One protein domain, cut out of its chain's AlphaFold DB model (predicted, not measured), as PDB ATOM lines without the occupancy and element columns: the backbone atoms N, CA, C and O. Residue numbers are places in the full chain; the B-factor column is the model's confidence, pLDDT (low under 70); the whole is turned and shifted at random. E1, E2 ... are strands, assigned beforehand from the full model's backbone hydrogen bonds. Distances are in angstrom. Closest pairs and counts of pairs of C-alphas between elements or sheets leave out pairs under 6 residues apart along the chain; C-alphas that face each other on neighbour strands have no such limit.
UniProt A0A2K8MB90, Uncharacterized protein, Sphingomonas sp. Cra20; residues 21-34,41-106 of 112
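Overview. This is residues 21 to 34 and 41 to 106 of the 112 residues of an uncharacterized protein of Sphingomonas sp. Cra20 (UniProt A0A2K8MB90). What shape do these atoms make? It is a folded sheet, one strongly twisted sheet bent back on itself into two leaves, E3, E2 and E1 facing E6 and E4, with E5 as the hinge. At one edge E3 turns into E4, the other edge strand, across one residue. What is it made of, and how large is it? The printed part has 80 residues with six named strands, E1 to E6 along the chain, and no named helix (all strand), in a mixed sheet ordered E3, E2, E1, E5, E6, E4; it is compact, with a radius of gyration of the C-alphas of 11.8 A and spans of 35 by 28 by 21 A.

Arrangement. How does the first leaf pair? E1, residues 21 to 31, is antiparallel to E2, residues 44 to 49, at 142 degrees, with N 29 and O 46 2.8 A apart. E2 and E3, residues 55 to 57, form an antiparallel hairpin, with N 47 and O 55 2.8 A apart. How does the sheet go on? E5, residues 78 to 89, is antiparallel to E1, with N 24 and O 83 2.9 A apart, and forms a hairpin with E6, residues 95 to 105, with N 86 and O 99 2.8 A apart. E4, residues 59 to 62, is parallel to E6 at 18 degrees, with N 61 and O 98 2.9 A apart. Where do the leaves come near? The closest C-alphas of E3 and E6 are those of Val 57 and Ala 96, 5.2 A; E1 and E4 are apart.

Along the chain. Where do the strands begin and end? C-alpha 21 of E1 is at (182.404, 163.166, 149.207), and C-alpha 105 of E6 at (175.592, 170.416, 164.553). Which are long? E1 measures 22.2 A, E5 22.4 A and E6 23.1 A; E1 bends by 105 degrees at residue 24, E5 by 107 degrees at residue 82.

Size, cuts and confidence. Is anything missing? Residues 35 to 40 are not printed; C-alphas 34 and 41 are 8.7 A apart. Where is confidence low? The mean pLDDT of the printed part is 75.7, and 21 residues are under 70, among them 64 to 77 in the long link from E4 to E5.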
ATOM      1  N   ARG A  21     182.485 163.133 147.753       81.25
ATOM      2  CA  ARG A  21     182.404 163.166 149.207       81.25
ATOM      3  C   ARG A  21     183.166 164.369 149.734       81.25
ATOM      4  O   ARG A  21     184.352 164.526 149.455       81.25
ATOM      5  N   TYR A  22     182.486 165.174 150.534       80.81
ATOM      6  CA  TYR A  22     183.076 166.282 151.265       80.81
ATOM      7  C   TYR A  22     182.937 166.027 152.761       80.81
ATOM      8  O   TYR A  22     181.829 165.811 153.249       80.81
ATOM      9  N   ASP A  23     184.051 166.074 153.486       83.69
ATOM     10  CA  ASP A  23     184.087 166.035 154.945       83.69
ATOM     11  C   ASP A  23     184.464 167.435 155.454       83.69
ATOM     12  O   ASP A  23     185.518 167.971 155.110       83.69
ATOM     13  N   GLY A  24     183.601 168.045 156.266       83.38
ATOM     14  CA  GLY A  24     183.836 169.377 156.812       83.38
ATOM     15  C   GLY A  24     182.577 170.073 157.314       83.38
ATOM     16  O   GLY A  24     181.533 169.456 157.541       83.38
ATOM     17  N   LYS A  25     182.684 171.393 157.495       83.69
ATOM     18  CA  LYS A  25     181.553 172.252 157.859       83.69
ATOM     19  C   LYS A  25     180.743 172.597 156.617       83.69
ATOM     20  O   LYS A  25     181.287 173.078 155.622       83.69
ATOM     21  N   MET A  26     179.442 172.379 156.699       84.06
ATOM     22  CA  MET A  26     178.501 172.674 155.632       84.06
ATOM     23  C   MET A  26     177.202 173.235 156.200       84.06
ATOM     24  O   MET A  26     176.758 172.862 157.283       84.06
ATOM     25  N   THR A  27     176.578 174.117 155.439       84.06
ATOM     26  CA  THR A  27     175.269 174.680 155.746       84.06
ATOM     27  C   THR A  27     174.275 174.148 154.734       84.06
ATOM     28  O   THR A  27     174.466 174.292 153.527       84.06
ATOM     29  N   VAL A  28     173.220 173.518 155.233       81.62
ATOM     30  CA  VAL A  28     172.107 173.004 154.442       81.62
ATOM     31  C   VAL A  28     170.936 173.952 154.628       81.62
ATOM     32  O   VAL A  28     170.587 174.275 155.757       81.62
ATOM     33  N   THR A  29     170.320 174.411 153.547       79.69
ATOM     34  CA  THR A  29     169.201 175.360 153.590       79.69
ATOM     35  C   THR A  29     168.083 174.889 152.679       79.69
ATOM     36  O   THR A  29     168.326 174.546 151.522       79.69
ATOM     37  N   TYR A  30     166.853 174.891 153.182       77.31
ATOM     38  CA  TYR A  30     165.676 174.602 152.380       77.31
ATOM     39  C   TYR A  30     165.273 175.827 151.551       77.31
ATOM     40  O   TYR A  30     165.066 176.930 152.062       77.31
ATOM     41  N   VAL A  31     165.161 175.621 150.243       75.19
ATOM     42  CA  VAL A  31     164.771 176.625 149.255       75.19
ATOM     43  C   VAL A  31     163.424 176.203 148.659       75.19
ATOM     44  O   VAL A  31     163.388 175.350 147.765       75.19
ATOM     45  N   PRO A  32     162.300 176.767 149.132       68.75
ATOM     46  CA  PRO A  32     160.989 176.437 148.591       68.75
ATOM     47  C   PRO A  32     160.863 176.913 147.143       68.75
ATOM     48  O   PRO A  32     161.371 177.970 146.765       68.75
ATOM     49  N   ILE A  33     160.150 176.131 146.334       68.81
ATOM     50  CA  ILE A  33     159.739 176.553 144.997       68.81
ATOM     51  C   ILE A  33     158.383 177.241 145.134       68.81
ATOM     52  O   ILE A  33     157.411 176.631 145.575       68.81
ATOM     53  N   TYR A  34     158.325 178.516 144.751       64.81
ATOM     54  CA  TYR A  34     157.072 179.254 144.649       64.81
ATOM     55  C   TYR A  34     156.443 178.998 143.286       64.81
ATOM     56  O   TYR A  34     157.050 179.256 142.247       64.81
ATOM     57  N   PRO A  41     155.871 171.578 143.007       63.28
ATOM     58  CA  PRO A  41     156.964 170.636 143.195       63.28
ATOM     59  C   PRO A  41     157.626 170.845 144.567       63.28
ATOM     60  O   PRO A  41     157.651 171.973 145.071       63.28
ATOM     61  N   PRO A  42     158.177 169.779 145.177       65.69
ATOM     62  CA  PRO A  42     158.923 169.905 146.420       65.69
ATOM     63  C   PRO A  42     160.089 170.887 146.237       65.69
ATOM     64  O   PRO A  42     160.736 170.902 145.188       65.69
ATOM     65  N   GLY A  43     160.330 171.719 147.255       70.56
ATOM     66  CA  GLY A  43     161.473 172.633 147.297       70.56
ATOM     67  C   GLY A  43     162.818 171.918 147.149       70.56
ATOM     68  O   GLY A  43     162.915 170.702 147.294       70.56
ATOM     69  N   ASN A  44     163.862 172.690 146.865       81.44
ATOM     70  CA  ASN A  44     165.226 172.183 146.748       81.44
ATOM     71  C   ASN A  44     165.990 172.397 148.058       81.44
ATOM     72  O   ASN A  44     165.670 173.291 148.837       81.44
ATOM     73  N   PHE A  45     167.061 171.639 148.262       81.06
ATOM     74  CA  PHE A  45     168.018 171.876 149.335       81.06
ATOM     75  C   PHE A  45     169.296 172.462 148.754       81.06
ATOM     76  O   PHE A  45     169.838 171.959 147.770       81.06
ATOM     77  N   SER A  46     169.778 173.536 149.363       84.44
ATOM     78  CA  SER A  46     171.047 174.156 149.027       84.44
ATOM     79  C   SER A  46     172.086 173.775 150.066       84.44
ATOM     80  O   SER A  46     171.864 173.966 151.256       84.44
ATOM     81  N   ILE A  47     173.207 173.222 149.619       85.56
ATOM     82  CA  ILE A  47     174.312 172.780 150.463       85.56
ATOM     83  C   ILE A  47     175.510 173.663 150.134       85.56
ATOM     84  O   ILE A  47     176.015 173.674 149.008       85.56
ATOM     85  N   GLN A  48     175.944 174.438 151.117       86.38
ATOM     86  CA  GLN A  48     177.101 175.312 151.026       86.38
ATOM     87  C   GLN A  48     178.220 174.753 151.894       86.38
ATOM     88  O   GLN A  48     178.046 174.571 153.093       86.38
ATOM     89  N   MET A  49     179.369 174.491 151.285       85.62
ATOM     90  CA  MET A  49     180.556 173.954 151.947       85.62
ATOM     91  C   MET A  49     181.671 174.991 151.862       85.62
ATOM     92  O   MET A  49     181.761 175.733 150.879       85.62
ATOM     93  N   SER A  50     182.516 175.070 152.886       78.38
ATOM     94  CA  SER A  50     183.607 176.048 152.893       78.38
ATOM     95  C   SER A  50     184.612 175.738 151.782       78.38
ATOM     96  O   SER A  50     185.120 174.621 151.712       78.38
ATOM     97  N   GLY A  51     184.887 176.714 150.911       76.69
ATOM     98  CA  GLY A  51     185.826 176.564 149.790       76.69
ATOM     99  C   GLY A  51     185.267 175.849 148.553       76.69
ATOM    100  O   GLY A  51     186.008 175.653 147.595       76.69
ATOM    101  N   HIS A  52     183.977 175.500 148.535       80.88
ATOM    102  CA  HIS A  52     183.337 174.815 147.409       80.88
ATOM    103  C   HIS A  52     182.139 175.599 146.862       80.88
ATOM    104  O   HIS A  52     181.498 176.362 147.594       80.88
ATOM    105  N   PRO A  53     181.799 175.409 145.573       81.25
ATOM    106  CA  PRO A  53     180.586 175.980 145.016       81.25
ATOM    107  C   PRO A  53     179.357 175.434 145.745       81.25
ATOM    108  O   PRO A  53     179.291 174.267 146.132       81.25
ATOM    109  N   ARG A  54     178.353 176.295 145.909       83.25
ATOM    110  CA  ARG A  54     177.055 175.909 146.462       83.25
ATOM    111  C   ARG A  54     176.396 174.878 145.545       83.25
ATOM    112  O   ARG A  54     176.200 175.135 144.358       83.25
ATOM    113  N   VAL A  55     176.008 173.739 146.108       84.19
ATOM    114  CA  VAL A  55     175.340 172.650 145.388       84.19
ATOM    115  C   VAL A  55     173.855 172.678 145.723       84.19
ATOM    116  O   VAL A  55     173.481 172.856 146.876       84.19
ATOM    117  N   SER A  56     172.993 172.527 144.720       84.00
ATOM    118  CA  SER A  56     171.546 172.404 144.933       84.00
ATOM    119  C   SER A  56     171.098 171.000 144.567       84.00
ATOM    120  O   SER A  56     171.413 170.529 143.476       84.00
ATOM    121  N   VAL A  57     170.367 170.351 145.467       83.00
ATOM    122  CA  VAL A  57     169.846 168.991 145.299       83.00
ATOM    123  C   VAL A  57     168.340 168.966 145.511       83.00
ATOM    124  O   VAL A  57     167.785 169.809 146.217       83.00
ATOM    125  N   LYS A  58     167.670 167.995 144.889       78.75
ATOM    126  CA  LYS A  58     166.229 167.786 145.079       78.75
ATOM    127  C   LYS A  58     165.951 166.894 146.278       78.75
ATOM    128  O   LYS A  58     165.056 167.188 147.062       78.75
ATOM    129  N   THR A  59     166.737 165.832 146.419       77.19
ATOM    130  CA  THR A  59     166.564 164.850 147.487       77.19
ATOM    131  C   THR A  59     167.680 165.001 148.507       77.19
ATOM    132  O   THR A  59     168.862 164.996 148.160       77.19
ATOM    133  N   LEU A  60     167.298 165.131 149.775       77.75
ATOM    134  CA  LEU A  60     168.223 165.194 150.894       77.75
ATOM    135  C   LEU A  60     167.955 164.021 151.833       77.75
ATOM    136  O   LEU A  60     166.912 163.970 152.482       77.75
ATOM    137  N   HIS A  61     168.915 163.108 151.927       80.44
ATOM    138  CA  HIS A  61     168.936 162.089 152.966       80.44
ATOM    139  C   HIS A  61     169.745 162.642 154.132       80.44
ATOM    140  O   HIS A  61     170.973 162.659 154.096       80.44
ATOM    141  N   TYR A  62     169.038 163.164 155.128       73.69
ATOM    142  CA  TYR A  62     169.621 163.708 156.345       73.69
ATOM    143  C   TYR A  62     169.132 162.892 157.532       73.69
ATOM    144  O   TYR A  62     167.934 162.876 157.817       73.69
ATOM    145  N   GLU A  63     170.060 162.236 158.219       70.94
ATOM    146  CA  GLU A  63     169.775 161.553 159.474       70.94
ATOM    147  C   GLU A  63     170.144 162.492 160.634       70.94
ATOM    148  O   GLU A  63     171.334 162.732 160.865       70.94
ATOM    149  N   PRO A  64     169.161 163.110 161.317       65.81
ATOM    150  CA  PRO A  64     169.438 164.033 162.409       65.81
ATOM    151  C   PRO A  64     170.143 163.319 163.568       65.81
ATOM    152  O   PRO A  64     169.706 162.242 163.978       65.81
ATOM    153  N   PRO A  65     171.170 163.935 164.178       66.56
ATOM    154  CA  PRO A  65     171.640 163.513 165.487       66.56
ATOM    155  C   PRO A  65     170.498 163.595 166.514       66.56
ATOM    156  O   PRO A  65     169.608 164.445 166.383       66.56
ATOM    157  N   PRO A  66     170.510 162.763 167.569       63.88
ATOM    158  CA  PRO A  66     169.498 162.830 168.617       63.88
ATOM    159  C   PRO A  66     169.441 164.240 169.229       63.88
ATOM    160  O   PRO A  66     170.462 164.788 169.639       63.88
ATOM    161  N   GLY A  67     168.242 164.830 169.270       61.03
ATOM    162  CA  GLY A  67     168.009 166.191 169.776       61.03
ATOM    163  C   GLY A  67     168.103 167.313 168.732       61.03
ATOM    164  O   GLY A  67     167.972 168.479 169.094       61.03
ATOM    165  N   VAL A  68     168.298 166.988 167.449       63.69
ATOM    166  CA  VAL A  68     168.420 167.965 166.354       63.69
ATOM    167  C   VAL A  68     167.245 167.825 165.397       63.69
ATOM    168  O   VAL A  68     166.900 166.725 164.970       63.69
ATOM    169  N   GLN A  69     166.627 168.945 165.029       62.16
ATOM    170  CA  GLN A  69     165.556 168.947 164.040       62.16
ATOM    171  C   GLN A  69     166.150 168.951 162.625       62.16
ATOM    172  O   GLN A  69     167.120 169.659 162.352       62.16
ATOM    173  N   ALA A  70     165.587 168.137 161.729       62.16
ATOM    174  CA  ALA A  70     165.992 168.111 160.325       62.16
ATOM    175  C   ALA A  70     165.882 169.512 159.690       62.16
ATOM    176  O   ALA A  70     165.005 170.275 160.108       62.16
ATOM    177  N   PRO A  71     166.725 169.851 158.686       62.47
ATOM    178  CA  PRO A  71     166.565 171.087 157.922       62.47
ATOM    179  C   PRO A  71     165.116 171.154 157.445       62.47
ATOM    180  O   PRO A  71     164.627 170.214 156.816       62.47
ATOM    181  N   GLY A  72     164.418 172.195 157.897       60.66
ATOM    182  CA  GLY A  72     162.967 172.189 158.029       60.66
ATOM    183  C   GLY A  72     162.189 172.233 156.711       60.66
ATOM    184  O   GLY A  72     162.683 171.903 155.635       60.66
ATOM    185  N   ARG A  73     160.907 172.606 156.807       59.69
ATOM    186  CA  ARG A  73     159.964 172.677 155.671       59.69
ATOM    187  C   ARG A  73     159.599 174.115 155.291       59.69
ATOM    188  O   ARG A  73     158.778 174.308 154.393       59.69
ATOM    189  N   ARG A  74     160.130 175.118 155.992       58.81
ATOM    190  CA  ARG A  74     159.806 176.535 155.796       58.81
ATOM    191  C   ARG A  74     160.939 177.265 155.087       58.81
ATOM    192  O   ARG A  74     162.089 176.832 155.068       58.81
ATOM    193  N   GLN A  75     160.584 178.370 154.437       60.59
ATOM    194  CA  GLN A  75     161.541 179.198 153.713       60.59
ATOM    195  C   GLN A  75     162.634 179.704 154.654       60.59
ATOM    196  O   GLN A  75     162.329 180.371 155.637       60.59
ATOM    197  N   GLY A  76     163.895 179.450 154.308       60.00
ATOM    198  CA  GLY A  76     165.028 179.935 155.094       60.00
ATOM    199  C   GLY A  76     165.395 179.045 156.281       60.00
ATOM    200  O   GLY A  76     166.397 179.340 156.932       60.00
ATOM    201  N   ASP A  77     164.666 177.945 156.506       67.50
ATOM    202  CA  ASP A  77     165.097 176.904 157.434       67.50
ATOM    203  C   ASP A  77     166.439 176.359 156.949       67.50
ATOM    204  O   ASP A  77     166.589 175.912 155.805       67.50
ATOM    205  N   GLY A  78     167.431 176.389 157.825       70.12
ATOM    206  CA  GLY A  78     168.740 175.844 157.542       70.12
ATOM    207  C   GLY A  78     169.359 175.236 158.782       70.12
ATOM    208  O   GLY A  78     169.012 175.591 159.902       70.12
ATOM    209  N   VAL A  79     170.272 174.300 158.567       75.00
ATOM    210  CA  VAL A  79     171.100 173.726 159.617       75.00
ATOM    211  C   VAL A  79     172.546 173.801 159.163       75.00
ATOM    212  O   VAL A  79     172.875 173.444 158.029       75.00
ATOM    213  N   SER A  80     173.419 174.269 160.043       79.06
ATOM    214  CA  SER A  80     174.847 174.071 159.851       79.06
ATOM    215  C   SER A  80     175.277 172.828 160.589       79.06
ATOM    216  O   SER A  80     174.942 172.601 161.748       79.06
ATOM    217  N   ILE A  81     176.035 172.006 159.896       79.88
ATOM    218  CA  ILE A  81     176.508 170.731 160.391       79.88
ATOM    219  C   ILE A  81     177.977 170.588 160.041       79.88
ATOM    220  O   ILE A  81     178.470 171.087 159.031       79.88
ATOM    221  N   GLU A  82     178.673 169.871 160.894       83.12
ATOM    222  CA  GLU A  82     180.007 169.384 160.638       83.12
ATOM    223  C   GLU A  82     179.910 167.874 160.463       83.12
ATOM    224  O   GLU A  82     179.408 167.159 161.333       83.12
ATOM    225  N   GLY A  83     180.320 167.373 159.306       83.50
ATOM    226  CA  GLY A  83     180.160 165.966 158.974       83.50
ATOM    227  C   GLY A  83     180.593 165.665 157.555       83.50
ATOM    228  O   GLY A  83     181.367 166.414 156.966       83.50
ATOM    229  N   SER A  84     180.076 164.572 157.008       83.81
ATOM    230  CA  SER A  84     180.327 164.194 155.621       83.81
ATOM    231  C   SER A  84     179.065 164.309 154.784       83.81
ATOM    232  O   SER A  84     178.014 163.821 155.196       83.81
ATOM    233  N   VAL A  85     179.179 164.893 153.598       85.44
ATOM    234  CA  VAL A  85     178.153 164.843 152.557       85.44
ATOM    235  C   VAL A  85     178.680 164.067 151.367       85.44
ATOM    236  O   VAL A  85     179.810 164.269 150.933       85.44
ATOM    237  N   THR A  86     177.842 163.187 150.840       85.56
ATOM    238  CA  THR A  86     178.092 162.445 149.613       85.56
ATOM    239  C   THR A  86     177.053 162.864 148.585       85.56
ATOM    240  O   THR A  86     175.855 162.675 148.801       85.56
ATOM    241  N   PHE A  87     177.498 163.431 147.466       83.38
ATOM    242  CA  PHE A  87     176.613 163.801 146.367       83.38
ATOM    243  C   PHE A  87     176.447 162.637 145.398       83.38
ATOM    244  O   PHE A  87     177.417 162.153 144.810       83.38
ATOM    245  N   VAL A  88     175.199 162.230 145.183       82.50
ATOM    246  CA  VAL A  88     174.827 161.277 144.142       82.50
ATOM    247  C   VAL A  88     174.449 162.075 142.900       82.50
ATOM    248  O   VAL A  88     173.470 162.834 142.875       82.50
ATOM    249  N   ARG A  89     175.273 161.948 141.860       79.81
ATOM    250  CA  ARG A  89     175.046 162.600 140.571       79.81
ATOM    251  C   ARG A  89     174.212 161.692 139.670       79.81
ATOM    252  O   ARG A  89     174.410 160.483 139.638       79.81
ATOM    253  N   ASN A  90     173.273 162.276 138.934       78.19
ATOM    254  CA  ASN A  90     172.496 161.552 137.934       78.19
ATOM    255  C   ASN A  90     173.330 161.269 136.667       78.19
ATOM    256  O   ASN A  90     174.462 161.735 136.535       78.19
ATOM    257  N   ALA A  91     172.748 160.563 135.692       72.75
ATOM    258  CA  ALA A  91     173.395 160.249 134.410       72.75
ATOM    259  C   ALA A  91     173.858 161.488 133.607       72.75
ATOM    260  O   ALA A  91     174.665 161.363 132.694       72.75
ATOM    261  N   GLN A  92     173.374 162.688 133.950       75.62
ATOM    262  CA  GLN A  92     173.773 163.964 133.344       75.62
ATOM    263  C   GLN A  92     174.873 164.681 134.149       75.62
ATOM    264  O   GLN A  92     175.170 165.846 133.889       75.62
ATOM    265  N   GLY A  93     175.436 164.032 135.172       68.75
ATOM    266  CA  GLY A  93     176.472 164.594 136.038       68.75
ATOM    267  C   GLY A  93     175.975 165.653 137.027       68.75
ATOM    268  O   GLY A  93     176.791 166.287 137.696       68.75
ATOM    269  N   ARG A  94     174.659 165.869 137.164       75.25
ATOM    270  CA  ARG A  94     174.089 166.836 138.120       75.25
ATOM    271  C   ARG A  94     173.844 166.170 139.465       75.25
ATOM    272  O   ARG A  94     173.314 165.065 139.496       75.25
ATOM    273  N   ALA A  95     174.186 166.849 140.560       75.38
ATOM    274  CA  ALA A  95     173.857 166.394 141.910       75.38
ATOM    275  C   ALA A  95     172.327 166.325 142.054       75.38
ATOM    276  O   ALA A  95     171.651 167.352 142.083       75.38
ATOM    277  N   ALA A  96     171.784 165.111 142.047       79.06
ATOM    278  CA  ALA A  96     170.350 164.875 142.172       79.06
ATOM    279  C   ALA A  96     169.976 164.672 143.639       79.06
ATOM    280  O   ALA A  96     168.965 165.207 144.104       79.06
ATOM    281  N   GLU A  97     170.845 163.965 144.361       83.31
ATOM    282  CA  GLU A  97     170.646 163.603 145.755       83.31
ATOM    283  C   GLU A  97     171.910 163.900 146.561       83.31
ATOM    284  O   GLU A  97     173.031 163.830 146.050       83.31
ATOM    285  N   ALA A  98     171.727 164.240 147.830       82.31
ATOM    286  CA  ALA A  98     172.813 164.340 148.791       82.31
ATOM    287  C   ALA A  98     172.498 163.474 150.005       82.31
ATOM    288  O   ALA A  98     171.415 163.573 150.587       82.31
ATOM    289  N   VAL A  99     173.468 162.652 150.395       84.81
ATOM    290  CA  VAL A  99     173.437 161.890 151.640       84.81
ATOM    291  C   VAL A  99     174.338 162.591 152.631       84.81
ATOM    292  O   VAL A  99     175.540 162.723 152.406       84.81
ATOM    293  N   ILE A 100     173.751 163.061 153.720       82.50
ATOM    294  CA  ILE A 100     174.434 163.823 154.746       82.50
ATOM    295  C   ILE A 100     174.495 162.988 156.015       82.50
ATOM    296  O   ILE A 100     173.468 162.631 156.587       82.50
ATOM    297  N   VAL A 101     175.719 162.745 156.472       83.12
ATOM    298  CA  VAL A 101     176.012 162.100 157.750       83.12
ATOM    299  C   VAL A 101     176.608 163.163 158.675       83.12
ATOM    300  O   VAL A 101     177.817 163.435 158.616       83.12
ATOM    301  N   PRO A 102     175.774 163.835 159.487       76.25
ATOM    302  CA  PRO A 102     176.249 164.840 160.425       76.25
ATOM    303  C   PRO A 102     177.023 164.156 161.559       76.25
ATOM    304  O   PRO A 102     176.559 163.182 162.143       76.25
ATOM    305  N   ARG A 103     178.205 164.677 161.901       78.19
ATOM    306  CA  ARG A 103     178.932 164.278 163.119       78.19
ATOM    307  C   ARG A 103     178.578 165.190 164.285       78.19
ATOM    308  O   ARG A 103     178.472 164.731 165.418       78.19
ATOM    309  N   ARG A 104     178.415 166.484 164.009       71.88
ATOM    310  CA  ARG A 104     177.971 167.503 164.962       71.88
ATOM    311  C   ARG A 104     177.109 168.535 164.252       71.88
ATOM    312  O   ARG A 104     177.276 168.779 163.059       71.88
ATOM    313  N   VAL A 105     176.210 169.163 164.993       70.19
ATOM    314  CA  VAL A 105     175.592 170.416 164.553       70.19
ATOM    315  C   VAL A 105     176.592 171.520 164.847       70.19
ATOM    316  O   VAL A 105     177.124 171.587 165.952       70.19
ATOM    317  N   ALA A 106     176.911 172.318 163.835       63.00
ATOM    318  CA  ALA A 106     177.788 173.463 163.998       63.00
ATOM    319  C   ALA A 106     176.958 174.669 164.460       63.00
ATOM    320  O   ALA A 106     175.842 174.876 163.980       63.00
TER     321      ALA A 106